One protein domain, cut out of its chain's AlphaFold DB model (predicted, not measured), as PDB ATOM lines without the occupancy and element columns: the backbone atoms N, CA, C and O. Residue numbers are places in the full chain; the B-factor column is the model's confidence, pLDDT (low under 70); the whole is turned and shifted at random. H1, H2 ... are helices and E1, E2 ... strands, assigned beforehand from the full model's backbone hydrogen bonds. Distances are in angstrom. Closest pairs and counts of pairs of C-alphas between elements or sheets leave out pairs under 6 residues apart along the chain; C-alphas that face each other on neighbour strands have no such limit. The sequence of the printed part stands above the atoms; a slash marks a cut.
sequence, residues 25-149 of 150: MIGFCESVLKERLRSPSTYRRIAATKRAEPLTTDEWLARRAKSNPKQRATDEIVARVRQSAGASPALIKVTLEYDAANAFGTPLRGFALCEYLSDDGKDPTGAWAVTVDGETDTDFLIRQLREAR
ATOM      1  N   MET A  25      13.069  41.191   0.439       93.31
ATOM      2  CA  MET A  25      14.192  42.105   0.227       93.31
ATOM      3  C   MET A  25      14.486  42.986   1.453       93.31
ATOM      4  O   MET A  25      15.650  43.180   1.790       93.31
ATOM      5  N   ILE A  26      13.455  43.495   2.142       95.06
ATOM      6  CA  ILE A  26      13.642  44.321   3.345       95.06
ATOM      7  C   ILE A  26      14.255  43.474   4.456       95.06
ATOM      8  O   ILE A  26      15.278  43.856   5.013       95.06
ATOM      9  N   GLY A  27      13.687  42.296   4.728       93.88
ATOM     10  CA  GLY A  27      14.209  41.402   5.764       93.88
ATOM     11  C   GLY A  27      15.665  40.993   5.520       93.88
ATOM     12  O   GLY A  27      16.473  41.009   6.442       93.88
ATOM     13  N   PHE A  28      16.029  40.685   4.274       94.25
ATOM     14  CA  PHE A  28      17.411  40.356   3.926       94.25
ATOM     15  C   PHE A  28      18.365  41.542   4.067       94.25
ATOM     16  O   PHE A  28      19.437  41.383   4.646       94.25
ATOM     17  N   CYS A  29      17.960  42.722   3.600       94.88
ATOM     18  CA  CYS A  29      18.715  43.961   3.772       94.88
ATOM     19  C   CYS A  29      18.994  44.248   5.258       94.88
ATOM     20  O   CYS A  29      20.129  44.529   5.634       94.88
ATOM     21  N   GLU A  30      17.986  44.097   6.124       94.81
ATOM     22  CA  GLU A  30      18.156  44.283   7.567       94.81
ATOM     23  C   GLU A  30      19.086  43.262   8.209       94.81
ATOM     24  O   GLU A  30      19.840  43.626   9.108       94.81
ATOM     25  N   SER A  31      19.027  41.997   7.788       93.25
ATOM     26  CA  SER A  31      19.927  40.964   8.305       93.25
ATOM     27  C   SER A  31      21.383  41.312   8.008       93.25
ATOM     28  O   SER A  31      22.184  41.375   8.937       93.25
ATOM     29  N   VAL A  32      21.699  41.646   6.751       93.50
ATOM     30  CA  VAL A  32      23.058  42.057   6.358       93.50
ATOM     31  C   VAL A  32      23.474  43.324   7.107       93.50
ATOM     32  O   VAL A  32      24.568  43.398   7.655       93.50
ATOM     33  N   LEU A  33      22.594  44.325   7.190       93.88
ATOM     34  CA  LEU A  33      22.905  45.577   7.877       93.88
ATOM     35  C   LEU A  33      23.196  45.360   9.371       93.88
ATOM     36  O   LEU A  33      24.142  45.934   9.901       93.88
ATOM     37  N   LYS A  34      22.421  44.513  10.058       92.62
ATOM     38  CA  LYS A  34      22.642  44.187  11.478       92.62
ATOM     39  C   LYS A  34      23.980  43.497  11.719       92.62
ATOM     40  O   LYS A  34      24.589  43.771  12.747       92.62
ATOM     41  N   GLU A  35      24.419  42.645  10.797       90.75
ATOM     42  CA  GLU A  35      25.728  41.980  10.854       90.75
ATOM     43  C   GLU A  35      26.886  42.963  10.633       90.75
ATOM     44  O   GLU A  35      27.931  42.834  11.269       90.75
ATOM     45  N   ARG A  36      26.692  43.979   9.780       91.06
ATOM     46  CA  ARG A  36      27.690  45.034   9.518       91.06
ATOM     47  C   ARG A  36      27.792  46.072  10.638       91.06
ATOM     48  O   ARG A  36      28.831  46.711  10.800       91.06
ATOM     49  N   LEU A  37      26.715  46.278  11.395       90.06
ATOM     50  CA  LEU A  37      26.711  47.143  12.575       90.06
ATOM     51  C   LEU A  37      27.452  46.465  13.739       90.06
ATOM     52  O   LEU A  37      27.485  45.243  13.851       90.06
ATOM     53  N   ARG A  38      28.042  47.264  14.642       79.44
ATOM     54  CA  ARG A  38      28.773  46.728  15.803       79.44
ATOM     55  C   ARG A  38      27.894  45.764  16.600       79.44
ATOM     56  O   ARG A  38      26.781  46.118  16.976       79.44
ATOM     57  N   SER A  39      28.425  44.575  16.883       71.25
ATOM     58  CA  SER A  39      27.738  43.570  17.692       71.25
ATOM     59  C   SER A  39      27.858  43.879  19.195       71.25
ATOM     60  O   SER A  39      28.963  44.191  19.649       71.25
ATOM     61  N   PRO A  40      26.769  43.762  19.979       72.88
ATOM     62  CA  PRO A  40      25.394  43.528  19.534       72.88
ATOM     63  C   PRO A  40      24.786  44.784  18.891       72.88
ATOM     64  O   PRO A  40      24.882  45.886  19.434       72.88
ATOM     65  N   SER A  41      24.123  44.609  17.746       77.81
ATOM     66  CA  SER A  41      23.506  45.729  17.035       77.81
ATOM     67  C   SER A  41      22.305  46.274  17.808       77.81
ATOM     68  O   SER A  41      21.386  45.536  18.160       77.81
ATOM     69  N   THR A  42      22.286  47.587  18.030       91.81
ATOM     70  CA  THR A  42      21.143  48.338  18.589       91.81
ATOM     71  C   THR A  42      20.206  48.857  17.491       91.81
ATOM     72  O   THR A  42      19.458  49.811  17.703       91.81
ATOM     73  N   TYR A  43      20.265  48.240  16.305       94.12
ATOM     74  CA  TYR A  43      19.476  48.604  15.135       94.12
ATOM     75  C   TYR A  43      17.983  48.705  15.448       94.12
ATOM     76  O   TYR A  43      17.360  47.766  15.953       94.12
ATOM     77  N   ARG A  44      17.390  49.817  15.022       94.50
ATOM     78  CA  ARG A  44      15.952  50.041  15.029       94.50
ATOM     79  C   ARG A  44      15.531  50.696  13.723       94.50
ATOM     80  O   ARG A  44      15.867  51.850  13.476       94.50
ATOM     81  N   ARG A  45      14.760  49.975  12.907       95.19
ATOM     82  CA  ARG A  45      14.160  50.530  11.689       95.19
ATOM     83  C   ARG A  45      13.234  51.692  12.033       95.19
ATOM     84  O   ARG A  45      12.412  51.586  12.941       95.19
ATOM     85  N   ILE A  46      13.339  52.759  11.256       97.00
ATOM     86  CA  ILE A  46      12.435  53.906  11.292       97.00
ATOM     87  C   ILE A  46      11.534  53.897  10.066       97.00
ATOM     88  O   ILE A  46      10.318  53.997  10.201       97.00
ATOM     89  N   ALA A  47      12.118  53.713   8.884       96.12
ATOM     90  CA  ALA A  47      11.379  53.601   7.639       96.12
ATOM     91  C   ALA A  47      12.064  52.622   6.684       96.12
ATOM     92  O   ALA A  47      13.279  52.425   6.725       96.12
ATOM     93  N   ALA A  48      11.269  52.017   5.806       96.19
ATOM     94  CA  ALA A  48      11.764  51.235   4.687       96.19
ATOM     95  C   ALA A  48      10.955  51.573   3.439       96.19
ATOM     96  O   ALA A  48       9.726  51.527   3.453       96.19
ATOM     97  N   THR A  49      11.652  51.889   2.353       96.06
ATOM     98  CA  THR A  49      11.035  52.123   1.046       96.06
ATOM     99  C   THR A  49      11.613  51.142   0.047       96.06
ATOM    100  O   THR A  49      12.814  51.160  -0.211       96.06
ATOM    101  N   LYS A  50      10.756  50.307  -0.540       95.56
ATOM    102  CA  LYS A  50      11.122  49.399  -1.629       95.56
ATOM    103  C   LYS A  50      10.682  49.982  -2.967       95.56
ATOM    104  O   LYS A  50       9.555  50.453  -3.093       95.56
ATOM    105  N   ARG A  51      11.550  49.902  -3.971       95.62
ATOM    106  CA  ARG A  51      11.245  50.240  -5.366       95.62
ATOM    107  C   ARG A  51      11.849  49.191  -6.291       95.62
ATOM    108  O   ARG A  51      12.891  48.623  -5.984       95.62
ATOM    109  N   ALA A  52      11.182  48.931  -7.405       95.75
ATOM    110  CA  ALA A  52      11.726  48.128  -8.489       95.75
ATOM    111  C   ALA A  52      11.884  49.038  -9.704       95.75
ATOM    112  O   ALA A  52      10.926  49.692 -10.113       95.75
ATOM    113  N   GLU A  53      13.094  49.099 -10.243       96.06
ATOM    114  CA  GLU A  53      13.411  49.837 -11.461       96.06
ATOM    115  C   GLU A  53      13.522  48.824 -12.604       96.06
ATOM    116  O   GLU A  53      14.467  48.030 -12.600       96.06
ATOM    117  N   PRO A  54      12.564  48.787 -13.551       95.94
ATOM    118  CA  PRO A  54      12.674  47.932 -14.728       95.94
ATOM    119  C   PRO A  54      13.967  48.240 -15.481       95.94
ATOM    120  O   PRO A  54      14.325  49.407 -15.635       95.94
ATOM    121  N   LEU A  55      14.654  47.201 -15.947       94.75
ATOM    122  CA  LEU A  55      15.879  47.347 -16.724       94.75
ATOM    123  C   LEU A  55      15.649  46.917 -18.164       94.75
ATOM    124  O   LEU A  55      15.014  45.898 -18.443       94.75
ATOM    125  N   THR A  56      16.254  47.653 -19.087       93.06
ATOM    126  CA  THR A  56      16.509  47.128 -20.423       93.06
ATOM    127  C   THR A  56      17.531  45.995 -20.346       93.06
ATOM    128  O   THR A  56      18.288  45.841 -19.381       93.06
ATOM    129  N   THR A  57      17.580  45.175 -21.387       89.31
ATOM    130  CA  THR A  57      18.549  44.077 -21.441       89.31
ATOM    131  C   THR A  57      19.989  44.570 -21.478       89.31
ATOM    132  O   THR A  57      20.836  43.978 -20.814       89.31
ATOM    133  N   ASP A  58      20.256  45.681 -22.161       91.06
ATOM    134  CA  ASP A  58      21.595  46.266 -22.219       91.06
ATOM    135  C   ASP A  58      22.040  46.795 -20.850       91.06
ATOM    136  O   ASP A  58      23.166  46.536 -20.421       91.06
ATOM    137  N   GLU A  59      21.149  47.463 -20.108       93.56
ATOM    138  CA  GLU A  59      21.436  47.911 -18.740       93.56
ATOM    139  C   GLU A  59      21.700  46.734 -17.801       93.56
ATOM    140  O   GLU A  59      22.625  46.773 -16.982       93.56
ATOM    141  N   TRP A  60      20.903  45.673 -17.921       91.94
ATOM    142  CA  TRP A  60      21.070  44.467 -17.123       91.94
ATOM    143  C   TRP A  60      22.399  43.760 -17.437       91.94
ATOM    144  O   TRP A  60      23.145  43.428 -16.511       91.94
ATOM    145  N   LEU A  61      22.758  43.616 -18.720       91.31
ATOM    146  CA  LEU A  61      24.038  43.045 -19.154       91.31
ATOM    147  C   LEU A  61      25.221  43.879 -18.653       91.31
ATOM    148  O   LEU A  61      26.185  43.328 -18.119       91.31
ATOM    149  N   ALA A  62      25.141  45.206 -18.768       91.50
ATOM    150  CA  ALA A  62      26.187  46.110 -18.303       91.50
ATOM    151  C   ALA A  62      26.411  46.003 -16.787       91.50
ATOM    152  O   ALA A  62      27.555  46.024 -16.326       91.50
ATOM    153  N   ARG A  63      25.338  45.860 -15.999       90.88
ATOM    154  CA  ARG A  63      25.429  45.658 -14.545       90.88
ATOM    155  C   ARG A  63      26.013  44.294 -14.202       90.88
ATOM    156  O   ARG A  63      26.944  44.230 -13.403       90.88
ATOM    157  N   ARG A  64      25.536  43.222 -14.839       89.00
ATOM    158  CA  ARG A  64      26.044  41.872 -14.578       89.00
ATOM    159  C   ARG A  64      27.526  41.742 -14.939       89.00
ATOM    160  O   ARG A  64      28.292  41.190 -14.155       89.00
ATOM    161  N   ALA A  65      27.957  42.339 -16.051       87.94
ATOM    162  CA  ALA A  65      29.359  42.343 -16.466       87.94
ATOM    163  C   ALA A  65      30.286  43.057 -15.465       87.94
ATOM    164  O   ALA A  65      31.445  42.665 -15.333       87.94
ATOM    165  N   LYS A  66      29.797  44.072 -14.736       84.12
ATOM    166  CA  LYS A  66      30.557  44.704 -13.642       84.12
ATOM    167  C   LYS A  66      30.722  43.762 -12.451       84.12
ATOM    168  O   LYS A  66      31.802  43.705 -11.879       84.12
ATOM    169  N   SER A  67      29.674  43.020 -12.101       80.06
ATOM    170  CA  SER A  67      29.696  42.079 -10.974       80.06
ATOM    171  C   SER A  67      30.478  40.798 -11.280       80.06
ATOM    172  O   SER A  67      31.105  40.235 -10.389       80.06
ATOM    173  N   ASN A  68      30.448  40.317 -12.528       81.19
ATOM    174  CA  ASN A  68      31.130  39.090 -12.933       81.19
ATOM    175  C   ASN A  68      31.641  39.159 -14.387       81.19
ATOM    176  O   ASN A  68      31.046  38.575 -15.297       81.19
ATOM    177  N   PRO A  69      32.781  39.828 -14.637       78.88
ATOM    178  CA  PRO A  69      33.266  40.078 -15.997       78.88
ATOM    179  C   PRO A  69      33.611  38.798 -16.771       78.88
ATOM    180  O   PRO A  69      33.576  38.790 -18.000       78.88
ATOM    181  N   LYS A  70      33.910  37.697 -16.069       84.81
ATOM    182  CA  LYS A  70      34.276  36.411 -16.683       84.81
ATOM    183  C   LYS A  70      33.087  35.684 -17.325       84.81
ATOM    184  O   LYS A  70      33.314  34.743 -18.078       84.81
ATOM    185  N   GLN A  71      31.847  36.092 -17.046       84.06
ATOM    186  CA  GLN A  71      30.635  35.409 -17.525       84.06
ATOM    187  C   GLN A  71      29.910  36.125 -18.668       84.06
ATOM    188  O   GLN A  71      28.896  35.627 -19.148       84.06
ATOM    189  N   ARG A  72      30.465  37.224 -19.192       80.75
ATOM    190  CA  ARG A  72      29.797  38.080 -20.183       80.75
ATOM    191  C   ARG A  72      29.211  37.329 -21.391       80.75
ATOM    192  O   ARG A  72      28.064  37.566 -21.751       80.75
ATOM    193  N   ALA A  73      29.965  36.412 -22.001       82.56
ATOM    194  CA  ALA A  73      29.489  35.662 -23.170       82.56
ATOM    195  C   ALA A  73      28.286  34.756 -22.836       82.56
ATOM    196  O   ALA A  73      27.333  34.657 -23.609       82.56
ATOM    197  N   THR A  74      28.301  34.130 -21.656       86.62
ATOM    198  CA  THR A  74      27.181  33.333 -21.145       86.62
ATOM    199  C   THR A  74      25.979  34.221 -20.828       86.62
ATOM    200  O   THR A  74      24.843  33.850 -21.115       86.62
ATOM    201  N   ASP A  75      26.219  35.418 -20.294       86.06
ATOM    202  CA  ASP A  75      25.175  36.368 -19.915       86.06
ATOM    203  C   ASP A  75      24.357  36.851 -21.111       86.06
ATOM    204  O   ASP A  75      23.135  36.943 -21.016       86.06
ATOM    205  N   GLU A  76      24.999  37.085 -22.254       86.50
ATOM    206  CA  GLU A  76      24.318  37.465 -23.496       86.50
ATOM    207  C   GLU A  76      23.396  36.354 -24.020       86.50
ATOM    208  O   GLU A  76      22.293  36.620 -24.502       86.50
ATOM    209  N   ILE A  77      23.817  35.088 -23.915       88.25
ATOM    210  CA  ILE A  77      22.978  33.937 -24.283       88.25
ATOM    211  C   ILE A  77      21.784  33.838 -23.329       88.25
ATOM    212  O   ILE A  77      20.641  33.717 -23.772       88.25
ATOM    213  N   VAL A  78      22.039  33.940 -22.023       87.12
ATOM    214  CA  VAL A  78      21.004  33.885 -20.983       87.12
ATOM    215  C   VAL A  78      19.992  35.020 -21.145       87.12
ATOM    216  O   VAL A  78      18.791  34.780 -21.024       87.12
ATOM    217  N   ALA A  79      20.447  36.233 -21.464       86.94
ATOM    218  CA  ALA A  79      19.585  37.378 -21.727       86.94
ATOM    219  C   ALA A  79      18.599  37.104 -22.870       86.94
ATOM    220  O   ALA A  79      17.397  37.301 -22.698       86.94
ATOM    221  N   ARG A  80      19.083  36.581 -24.004       85.88
ATOM    222  CA  ARG A  80      18.237  36.247 -25.164       85.88
ATOM    223  C   ARG A  80      17.173  35.203 -24.825       85.88
ATOM    224  O   ARG A  80      16.000  35.391 -25.139       85.88
ATOM    225  N   VAL A  81      17.564  34.128 -24.138       88.25
ATOM    226  CA  VAL A  81      16.621  33.082 -23.700       88.25
ATOM    227  C   VAL A  81      15.555  33.675 -22.778       88.25
ATOM    228  O   VAL A  81      14.365  33.411 -22.938       88.25
ATOM    229  N   ARG A  82      15.955  34.534 -21.842       84.75
ATOM    230  CA  ARG A  82      15.040  35.170 -20.889       84.75
ATOM    231  C   ARG A  82      14.063  36.138 -21.538       84.75
ATOM    232  O   ARG A  82      12.883  36.089 -21.206       84.75
ATOM    233  N   GLN A  83      14.524  36.955 -22.481       81.81
ATOM    234  CA  GLN A  83      13.647  37.817 -23.271       81.81
ATOM    235  C   GLN A  83      12.574  36.994 -23.990       81.81
ATOM    236  O   GLN A  83      11.396  37.326 -23.914       81.81
ATOM    237  N   SER A  84      12.962  35.877 -24.621       86.06
ATOM    238  CA  SER A  84      12.003  34.995 -25.300       86.06
ATOM    239  C   SER A  84      11.001  34.333 -24.346       86.06
ATOM    240  O   SER A  84       9.890  34.007 -24.751       86.06
ATOM    241  N   ALA A  85      11.364  34.188 -23.068       87.69
ATOM    242  CA  ALA A  85      10.504  33.670 -22.008       87.69
ATOM    243  C   ALA A  85       9.669  34.759 -21.297       87.69
ATOM    244  O   ALA A  85       8.988  34.457 -20.318       87.69
ATOM    245  N   GLY A  86       9.731  36.021 -21.744       85.94
ATOM    246  CA  GLY A  86       8.989  37.132 -21.141       85.94
ATOM    247  C   GLY A  86       9.539  37.613 -19.793       85.94
ATOM    248  O   GLY A  86       8.819  38.256 -19.027       85.94
ATOM    249  N   ALA A  87      10.798  37.305 -19.469       88.56
ATOM    250  CA  ALA A  87      11.421  37.800 -18.247       88.56
ATOM    251  C   ALA A  87      11.547  39.331 -18.276       88.56
ATOM    252  O   ALA A  87      11.939  39.917 -19.285       88.56
ATOM    253  N   SER A  88      11.246  39.964 -17.143       90.62
ATOM    254  CA  SER A  88      11.328  41.415 -16.960       90.62
ATOM    255  C   SER A  88      12.374  41.729 -15.887       90.62
ATOM    256  O   SER A  88      12.023  41.785 -14.706       90.62
ATOM    257  N   PRO A  89      13.664  41.859 -16.250       93.94
ATOM    258  CA  PRO A  89      14.710  42.136 -15.277       93.94
ATOM    259  C   PRO A  89      14.485  43.496 -14.615       93.94
ATOM    260  O   PRO A  89      13.992  44.442 -15.232       93.94
ATOM    261  N   ALA A  90      14.872  43.603 -13.348       95.88
ATOM    262  CA  ALA A  90      14.735  44.839 -12.593       95.88
ATOM    263  C   ALA A  90      15.858  44.994 -11.571       95.88
ATOM    264  O   ALA A  90      16.383  44.015 -11.041       95.88
ATOM    265  N   LEU A  91      16.182  46.238 -11.243       96.25
ATOM    266  CA  LEU A  91      16.980  46.567 -10.074       96.25
ATOM    267  C   LEU A  91      16.033  46.825  -8.903       96.25
ATOM    268  O   LEU A  91      15.304  47.818  -8.879       96.25
ATOM    269  N   ILE A  92      16.021  45.913  -7.936       96.69
ATOM    270  CA  ILE A  92      15.229  46.071  -6.719       96.69
ATOM    271  C   ILE A  92      16.062  46.857  -5.719       96.69
ATOM    272  O   ILE A  92      17.146  46.422  -5.336       96.69
ATOM    273  N   LYS A  93      15.538  48.001  -5.283       97.38
ATOM    274  CA  LYS A  93      16.162  48.880  -4.298       97.38
ATOM    275  C   LYS A  93      15.339  48.925  -3.026       97.38
ATOM    276  O   LYS A  93      14.115  49.061  -3.071       97.38
ATOM    277  N   VAL A  94      16.018  48.855  -1.892       97.62
ATOM    278  CA  VAL A  94      15.451  49.130  -0.576       97.62
ATOM    279  C   VAL A  94      16.285  50.212   0.080       97.62
ATOM    280  O   VAL A  94      17.477  50.034   0.296       97.62
ATOM    281  N   THR A  95      15.645  51.323   0.421       97.88
ATOM    282  CA  THR A  95      16.236  52.337   1.291       97.88
ATOM    283  C   THR A  95      15.723  52.108   2.701       97.88
ATOM    284  O   THR A  95      14.508  52.121   2.921       97.88
ATOM    285  N   LEU A  96      16.643  51.896   3.636       97.44
ATOM    286  CA  LEU A  96      16.358  51.835   5.063       97.44
ATOM    287  C   LEU A  96      16.781  53.139   5.723       97.44
ATOM    288  O   LEU A  96      17.895  53.610   5.520       97.44
ATOM    289  N   GLU A  97      15.902  53.670   6.558       98.19
ATOM    290  CA  GLU A  97      16.221  54.683   7.554       98.19
ATOM    291  C   GLU A  97      16.155  54.011   8.924       98.19
ATOM    292  O   GLU A  97      15.165  53.339   9.240       98.19
ATOM    293  N   TYR A  98      17.200  54.151   9.734       96.44
ATOM    294  CA  TYR A  98      17.322  53.422  10.993       96.44
ATOM    295  C   TYR A  98      18.054  54.226  12.064       96.44
ATOM    296  O   TYR A  98      18.819  55.132  11.758       96.44
ATOM    297  N   ASP A  99      17.851  53.864  13.326       96.50
ATOM    298  CA  ASP A  99      18.720  54.280  14.423       96.50
ATOM    299  C   ASP A  99      19.652  53.128  14.815       96.50
ATOM    300  O   ASP A  99      19.226  51.973  14.879       96.50
ATOM    301  N   ALA A 100      20.913  53.439  15.104       94.94
ATOM    302  CA  ALA A 100      21.856  52.527  15.746       94.94
ATOM    303  C   ALA A 100      22.809  53.315  16.652       94.94
ATOM    304  O   ALA A 100      23.228  54.426  16.328       94.94
ATOM    305  N   ALA A 101      23.150  52.754  17.805       92.69
ATOM    306  CA  ALA A 101      24.060  53.380  18.748       92.69
ATOM    307  C   ALA A 101      25.508  53.359  18.247       92.69
ATOM    308  O   ALA A 101      25.994  52.355  17.722       92.69
ATOM    309  N   ASN A 102      26.215  54.467  18.457       87.56
ATOM    310  CA  ASN A 102      27.662  54.526  18.274       87.56
ATOM    311  C   ASN A 102      28.411  53.832  19.432       87.56
ATOM    312  O   ASN A 102      27.815  53.258  20.344       87.56
ATOM    313  N   ALA A 103      29.744  53.928  19.426       86.19
ATOM    314  CA  ALA A 103      30.613  53.347  20.455       86.19
ATOM    315  C   ALA A 103      30.322  53.818  21.896       86.19
ATOM    316  O   ALA A 103      30.725  53.146  22.838       86.19
ATOM    317  N   PHE A 104      29.636  54.950  22.065       89.62
ATOM    318  CA  PHE A 104      29.298  55.557  23.354       89.62
ATOM    319  C   PHE A 104      27.832  55.327  23.749       89.62
ATOM    320  O   PHE A 104      27.344  55.943  24.692       89.62
ATOM    321  N   GLY A 105      27.097  54.489  23.010       87.88
ATOM    322  CA  GLY A 105      25.690  54.203  23.292       87.88
ATOM    323  C   GLY A 105      24.714  55.289  22.825       87.88
ATOM    324  O   GLY A 105      23.514  55.160  23.051       87.88
ATOM    325  N   THR A 106      25.187  56.346  22.158       91.56
ATOM    326  CA  THR A 106      24.305  57.400  21.635       91.56
ATOM    327  C   THR A 106      23.646  56.922  20.340       91.56
ATOM    328  O   THR A 106      24.385  56.599  19.403       91.56
ATOM    329  N   PRO A 107      22.302  56.873  20.248       91.44
ATOM    330  CA  PRO A 107      21.616  56.490  19.020       91.44
ATOM    331  C   PRO A 107      21.857  57.542  17.937       91.44
ATOM    332  O   PRO A 107      21.608  58.729  18.144       91.44
ATOM    333  N   LEU A 108      22.338  57.097  16.780       93.69
ATOM    334  CA  LEU A 108      22.526  57.918  15.593       93.69
ATOM    335  C   LEU A 108      21.604  57.435  14.478       93.69
ATOM    336  O   LEU A 108      21.435  56.230  14.278       93.69
ATOM    337  N   ARG A 109      21.049  58.396  13.738       95.81
ATOM    338  CA  ARG A 109      20.262  58.153  12.531       95.81
ATOM    339  C   ARG A 109      21.196  57.769  11.385       95.81
ATOM    340  O   ARG A 109      22.121  58.515  11.070       95.81
ATOM    341  N   GLY A 110      20.938  56.627  10.768       94.94
ATOM    342  CA  GLY A 110      21.643  56.114   9.603       94.94
ATOM    343  C   GLY A 110      20.699  55.840   8.437       94.94
ATOM    344  O   GLY A 110      19.481  55.726   8.599       94.94
ATOM    345  N   PHE A 111      21.299  55.714   7.258       96.94
ATOM    346  CA  PHE A 111      20.630  55.317   6.027       96.94
ATOM    347  C   PHE A 111      21.429  54.198   5.375       96.94
ATOM    348  O   PHE A 111      22.655  54.245   5.395       96.94
ATOM    349  N   ALA A 112      20.737  53.216   4.804       97.12
ATOM    350  CA  ALA A 112      21.358  52.160   4.013       97.12
ATOM    351  C   ALA A 112      20.594  51.977   2.701       97.12
ATOM    352  O   ALA A 112      19.356  51.967   2.689       97.12
ATOM    353  N   LEU A 113      21.328  51.815   1.602       97.75
ATOM    354  CA  LEU A 113      20.781  51.455   0.301       97.75
ATOM    355  C   LEU A 113      21.135  50.005  -0.016       97.75
ATOM    356  O   LEU A 113      22.287  49.671  -0.279       97.75
ATOM    357  N   CYS A 114      20.118  49.157  -0.051       97.06
ATOM    358  CA  CYS A 114      20.240  47.782  -0.487       97.06
ATOM    359  C   CYS A 114      19.793  47.635  -1.936       97.06
ATOM    360  O   CYS A 114      18.705  48.087  -2.298       97.06
ATOM    361  N   GLU A 115      20.588  46.950  -2.749       96.81
ATOM    362  CA  GLU A 115      20.276  46.686  -4.148       96.81
ATOM    363  C   GLU A 115      20.340  45.186  -4.449       96.81
ATOM    364  O   GLU A 115      21.131  44.434  -3.879       96.81
ATOM    365  N   TYR A 116      19.474  44.738  -5.354       95.50
ATOM    366  CA  TYR A 116      19.495  43.390  -5.901       95.50
ATOM    367  C   TYR A 116      19.165  43.438  -7.391       95.50
ATOM    368  O   TYR A 116      18.117  43.949  -7.797       95.50
ATOM    369  N   LEU A 117      20.068  42.898  -8.209       94.50
ATOM    370  CA  LEU A 117      19.845  42.730  -9.639       94.50
ATOM    371  C   LEU A 117      18.980  41.486  -9.859       94.50
ATOM    372  O   LEU A 117      19.476  40.361  -9.836       94.50
ATOM    373  N   SER A 118      17.682  41.698 -10.058       93.69
ATOM    374  CA  SER A 118      16.721  40.627 -10.279       93.69
ATOM    375  C   SER A 118      16.643  40.246 -11.753       93.69
ATOM    376  O   SER A 118      16.533  41.096 -12.639       93.69
ATOM    377  N   ASP A 119      16.661  38.941 -12.003       91.00
ATOM    378  CA  ASP A 119      16.556  38.364 -13.340       91.00
ATOM    379  C   ASP A 119      15.121  38.396 -13.896       91.00
ATOM    380  O   ASP A 119      14.931  38.366 -15.111       91.00
ATOM    381  N   ASP A 120      14.118  38.436 -13.019       90.44
ATOM    382  CA  ASP A 120      12.695  38.324 -13.356       90.44
ATOM    383  C   ASP A 120      11.809  39.339 -12.611       90.44
ATOM    384  O   ASP A 120      10.583  39.220 -12.607       90.44
ATOM    385  N   GLY A 121      12.430  40.320 -11.956       90.94
ATOM    386  CA  GLY A 121      11.748  41.357 -11.190       90.94
ATOM    387  C   GLY A 121      11.265  40.910  -9.807       90.94
ATOM    388  O   GLY A 121      10.607  41.689  -9.115       90.94
ATOM    389  N   LYS A 122      11.584  39.684  -9.372       91.69
ATOM    390  CA  LYS A 122      11.230  39.170  -8.042       91.69
ATOM    391  C   LYS A 122      12.330  39.400  -7.013       91.69
ATOM    392  O   LYS A 122      13.493  39.607  -7.352       91.69
ATOM    393  N   ASP A 123      11.936  39.336  -5.743       93.06
ATOM    394  CA  ASP A 123      12.837  39.454  -4.592       93.06
ATOM    395  C   ASP A 123      13.911  38.361  -4.574       93.06
ATOM    396  O   ASP A 123      13.666  37.252  -5.062       93.06
ATOM    397  N   PRO A 124      15.076  38.636  -3.959       91.69
ATOM    398  CA  PRO A 124      16.127  37.641  -3.847       91.69
ATOM    399  C   PRO A 124      15.672  36.453  -2.997       91.69
ATOM    400  O   PRO A 124      14.763  36.541  -2.166       91.69
ATOM    401  N   THR A 125      16.342  35.322  -3.186       90.06
ATOM    402  CA  THR A 125      16.101  34.097  -2.412       90.06
ATOM    403  C   THR A 125      16.958  34.008  -1.147       90.06
ATOM    404  O   THR A 125      16.693  33.152  -0.305       90.06
ATOM    405  N   GLY A 126      17.946  34.895  -0.981       88.44
ATOM    406  CA  GLY A 126      18.829  34.932   0.181       88.44
ATOM    407  C   GLY A 126      19.557  36.267   0.357       88.44
ATOM    408  O   GLY A 126      19.694  37.042  -0.587       88.44
ATOM    409  N   ALA A 127      20.046  36.501   1.578       88.31
ATOM    410  CA  ALA A 127      20.736  37.730   1.979       88.31
ATOM    411  C   ALA A 127      22.058  37.974   1.236       88.31
ATOM    412  O   ALA A 127      22.368  39.107   0.890       88.31
ATOM    413  N   TRP A 128      22.785  36.903   0.915       85.94
ATOM    414  CA  TRP A 128      24.061  36.946   0.190       85.94
ATOM    415  C   TRP A 128      23.966  37.573  -1.211       85.94
ATOM    416  O   TRP A 128      24.982  37.967  -1.774       85.94
ATOM    417  N   ALA A 129      22.763  37.647  -1.791       88.50
ATOM    418  CA  ALA A 129      22.543  38.220  -3.116       88.50
ATOM    419  C   ALA A 129      22.359  39.749  -3.089       88.50
ATOM    420  O   ALA A 129      22.296  40.373  -4.148       88.50
ATOM    421  N   VAL A 130      22.229  40.344  -1.900       93.62
ATOM    422  CA  VAL A 130      21.988  41.776  -1.714       93.62
ATOM    423  C   VAL A 130      23.318  42.507  -1.567       93.62
ATOM    424  O   VAL A 130      24.175  42.109  -0.779       93.62
ATOM    425  N   THR A 131      23.476  43.612  -2.289       94.88
ATOM    426  CA  THR A 131      24.539  44.587  -2.026       94.88
ATOM    427  C   THR A 131      24.006  45.661  -1.094       94.88
ATOM    428  O   THR A 131      22.870  46.100  -1.256       94.88
ATOM    429  N   VAL A 132      24.806  46.092  -0.122       96.06
ATOM    430  CA  VAL A 132      24.442  47.176   0.805       96.06
ATOM    431  C   VAL A 132      25.485  48.272   0.676       96.06
ATOM    432  O   VAL A 132      26.681  47.995   0.789       96.06
ATOM    433  N   ASP A 133      25.025  49.482   0.369       95.69
ATOM    434  CA  ASP A 133      25.838  50.671   0.099       95.69
ATOM    435  C   ASP A 133      26.909  50.432  -0.979       95.69
ATOM    436  O   ASP A 133      28.039  50.904  -0.904       95.69
ATOM    437  N   GLY A 134      26.537  49.655  -2.003       93.31
ATOM    438  CA  GLY A 134      27.410  49.283  -3.118       93.31
ATOM    439  C   GLY A 134      28.402  48.153  -2.818       93.31
ATOM    440  O   GLY A 134      29.087  47.711  -3.736       93.31
ATOM    441  N   GLU A 135      28.458  47.648  -1.583       93.44
ATOM    442  CA  GLU A 135      29.368  46.571  -1.178       93.44
ATOM    443  C   GLU A 135      28.640  45.222  -1.114       93.44
ATOM    444  O   GLU A 135      27.583  45.092  -0.477       93.44
ATOM    445  N   THR A 136      29.235  44.183  -1.705       92.38
ATOM    446  CA  THR A 136      28.867  42.797  -1.381       92.38
ATOM    447  C   THR A 136      29.318  42.448   0.039       92.38
ATOM    448  O   THR A 136      30.111  43.161   0.656       92.38
ATOM    449  N   ASP A 137      28.832  41.331   0.576       89.56
ATOM    450  CA  ASP A 137      29.321  40.816   1.860       89.56
ATOM    451  C   ASP A 137      30.837  40.544   1.837       89.56
ATOM    452  O   ASP A 137      31.573  40.903   2.754       89.56
ATOM    453  N   THR A 138      31.339  40.011   0.720       90.12
ATOM    454  CA  THR A 138      32.774  39.770   0.537       90.12
ATOM    455  C   THR A 138      33.576  41.074   0.510       90.12
ATOM    456  O   THR A 138      34.619  41.146   1.160       90.12
ATOM    457  N   ASP A 139      33.092  42.112  -0.179       92.31
ATOM    458  CA  ASP A 139      33.770  43.417  -0.224       92.31
ATOM    459  C   ASP A 139      33.866  44.042   1.172       92.31
ATOM    460  O   ASP A 139      34.940  44.489   1.584       92.31
ATOM    461  N   PHE A 140      32.764  43.994   1.928       92.69
ATOM    462  CA  PHE A 140      32.702  44.483   3.302       92.69
ATOM    463  C   PHE A 140      33.714  43.766   4.210       92.69
ATOM    464  O   PHE A 140      34.497  44.414   4.911       92.69
ATOM    465  N   LEU A 141      33.751  42.428   4.168       91.19
ATOM    466  CA  LEU A 141      34.686  41.626   4.964       91.19
ATOM    467  C   LEU A 141      36.146  41.910   4.595       91.19
ATOM    468  O   LEU A 141      36.990  42.080   5.477       91.19
ATOM    469  N   ILE A 142      36.460  42.011   3.299       93.50
ATOM    470  CA  ILE A 142      37.808  42.362   2.832       93.50
ATOM    471  C   ILE A 142      38.209  43.746   3.346       93.50
ATOM    472  O   ILE A 142      39.346  43.928   3.791       93.50
ATOM    473  N   ARG A 143      37.299  44.725   3.309       93.38
ATOM    474  CA  ARG A 143      37.563  46.070   3.827       93.38
ATOM    475  C   ARG A 143      37.858  46.046   5.328       93.38
ATOM    476  O   ARG A 143      38.882  46.588   5.733       93.38
ATOM    477  N   GLN A 144      37.044  45.352   6.124       90.50
ATOM    478  CA  GLN A 144      37.274  45.185   7.566       90.50
ATOM    479  C   GLN A 144      38.648  44.564   7.867       90.50
ATOM    480  O   GLN A 144      39.378  45.057   8.723       90.50
ATOM    481  N   LEU A 145      39.046  43.524   7.127       92.75
ATOM    482  CA  LEU A 145      40.362  42.892   7.287       92.75
ATOM    483  C   LEU A 145      41.524  43.832   6.943       92.75
ATOM    484  O   LEU A 145      42.583  43.757   7.564       92.75
ATOM    485  N   ARG A 146      41.348  44.709   5.948       93.88
ATOM    486  CA  ARG A 146      42.352  45.719   5.582       93.88
ATOM    487  C   ARG A 146      42.477  46.805   6.646       93.88
ATOM    488  O   ARG A 146      43.595  47.201   6.944       93.88
ATOM    489  N   GLU A 147      41.358  47.261   7.200       91.69
ATOM    490  CA  GLU A 147      41.310  48.278   8.261       91.69
ATOM    491  C   GLU A 147      41.847  47.752   9.603       91.69
ATOM    492  O   GLU A 147      42.398  48.517  10.387       91.69
ATOM    493  N   ALA A 148      41.719  46.448   9.865       88.69
ATOM    494  CA  ALA A 148      42.221  45.809  11.081       88.69
ATOM    495  C   ALA A 148      43.734  45.514  11.060       88.69
ATOM    496  O   ALA A 148      44.280  45.069  12.073       88.69
ATOM    497  N   ARG A 149      44.418  45.710   9.923       80.12
ATOM    498  CA  ARG A 149      45.868  45.516   9.828       80.12
ATOM    499  C   ARG A 149      46.585  46.756  10.399       80.12
ATOM    500  O   ARG A 149      46.333  47.843   9.883       80.12
TER     501      ARG A 149
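AT A GLANCE: This is residues 25 to 149 of the 150 residues of an uncharacterized protein of Prosthecomicrobium pneumaticum (UniProt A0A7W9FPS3). A long, twisted sheet of three strands, E1 to E3, has helix H1 packed on one face; a helical hairpin, H2 and H3, stands at the end of the sheet where E1 ends and E2 begins, and H4 reaches away beyond the E3 edge. The printed part has 125 residues, with four named helices and three named strands in the order H1 E1 H2 H3 E2 E3 H4; the sheet, E1 E2 E3, is antiparallel and the class is mixed. It is only just loose, close to compact, with a radius of gyration of the C-alphas of 16.7 A, and spans 55 by 35 by 19 A.

HOW THE PARTS SIT: H1, residues 25 to 36, is on the sheet of E1, residues 44 to 54, E2, residues 90 to 101, and E3, residues 107 to 118; its height over the sheet is 7.1 A, and its closest C-alphas to E3 are those of Cys 29 and Cys 114, 5.9 A. E1 bends by 54 degrees at residue 47; N 49 and O 95 of E2 are within hydrogen-bond range, 2.9 A. H2, residues 57 to 67, touches H3, residues 69 to 84, at Ala 65 and Arg 72, closest C-alphas 5.7 A, with a shallow tilt of 28 degrees, opposite ways. E2 and E3 form a hairpin, with N 94 and O 114 at 2.8 A. H4, residues 137 to 147, is close but not clearly touching H1, the C-alphas of Val 32 and Asp 137 being 7.8 A apart. Every O i to N i+4 pair is within hydrogen-bond range in H1, H2 and H4; in H3, 9 of 12.

IN THESE COORDINATES: H1 begins at C-alpha 25, (14.192, 42.105, 0.227). E1 measures 30.0 A, H3 23.8 A, E2 33.8 A and E3 33.7 A. H4 ends at C-alpha 147, (41.310, 48.278, 8.261).

THE WHOLE: The C-alphas farthest apart, of Ser 84 and Phe 104, are 55.6 A apart. The printed part has no cut; the link from E3 to H4 is long, 18 residues. No printed residue is under 70 in pLDDT.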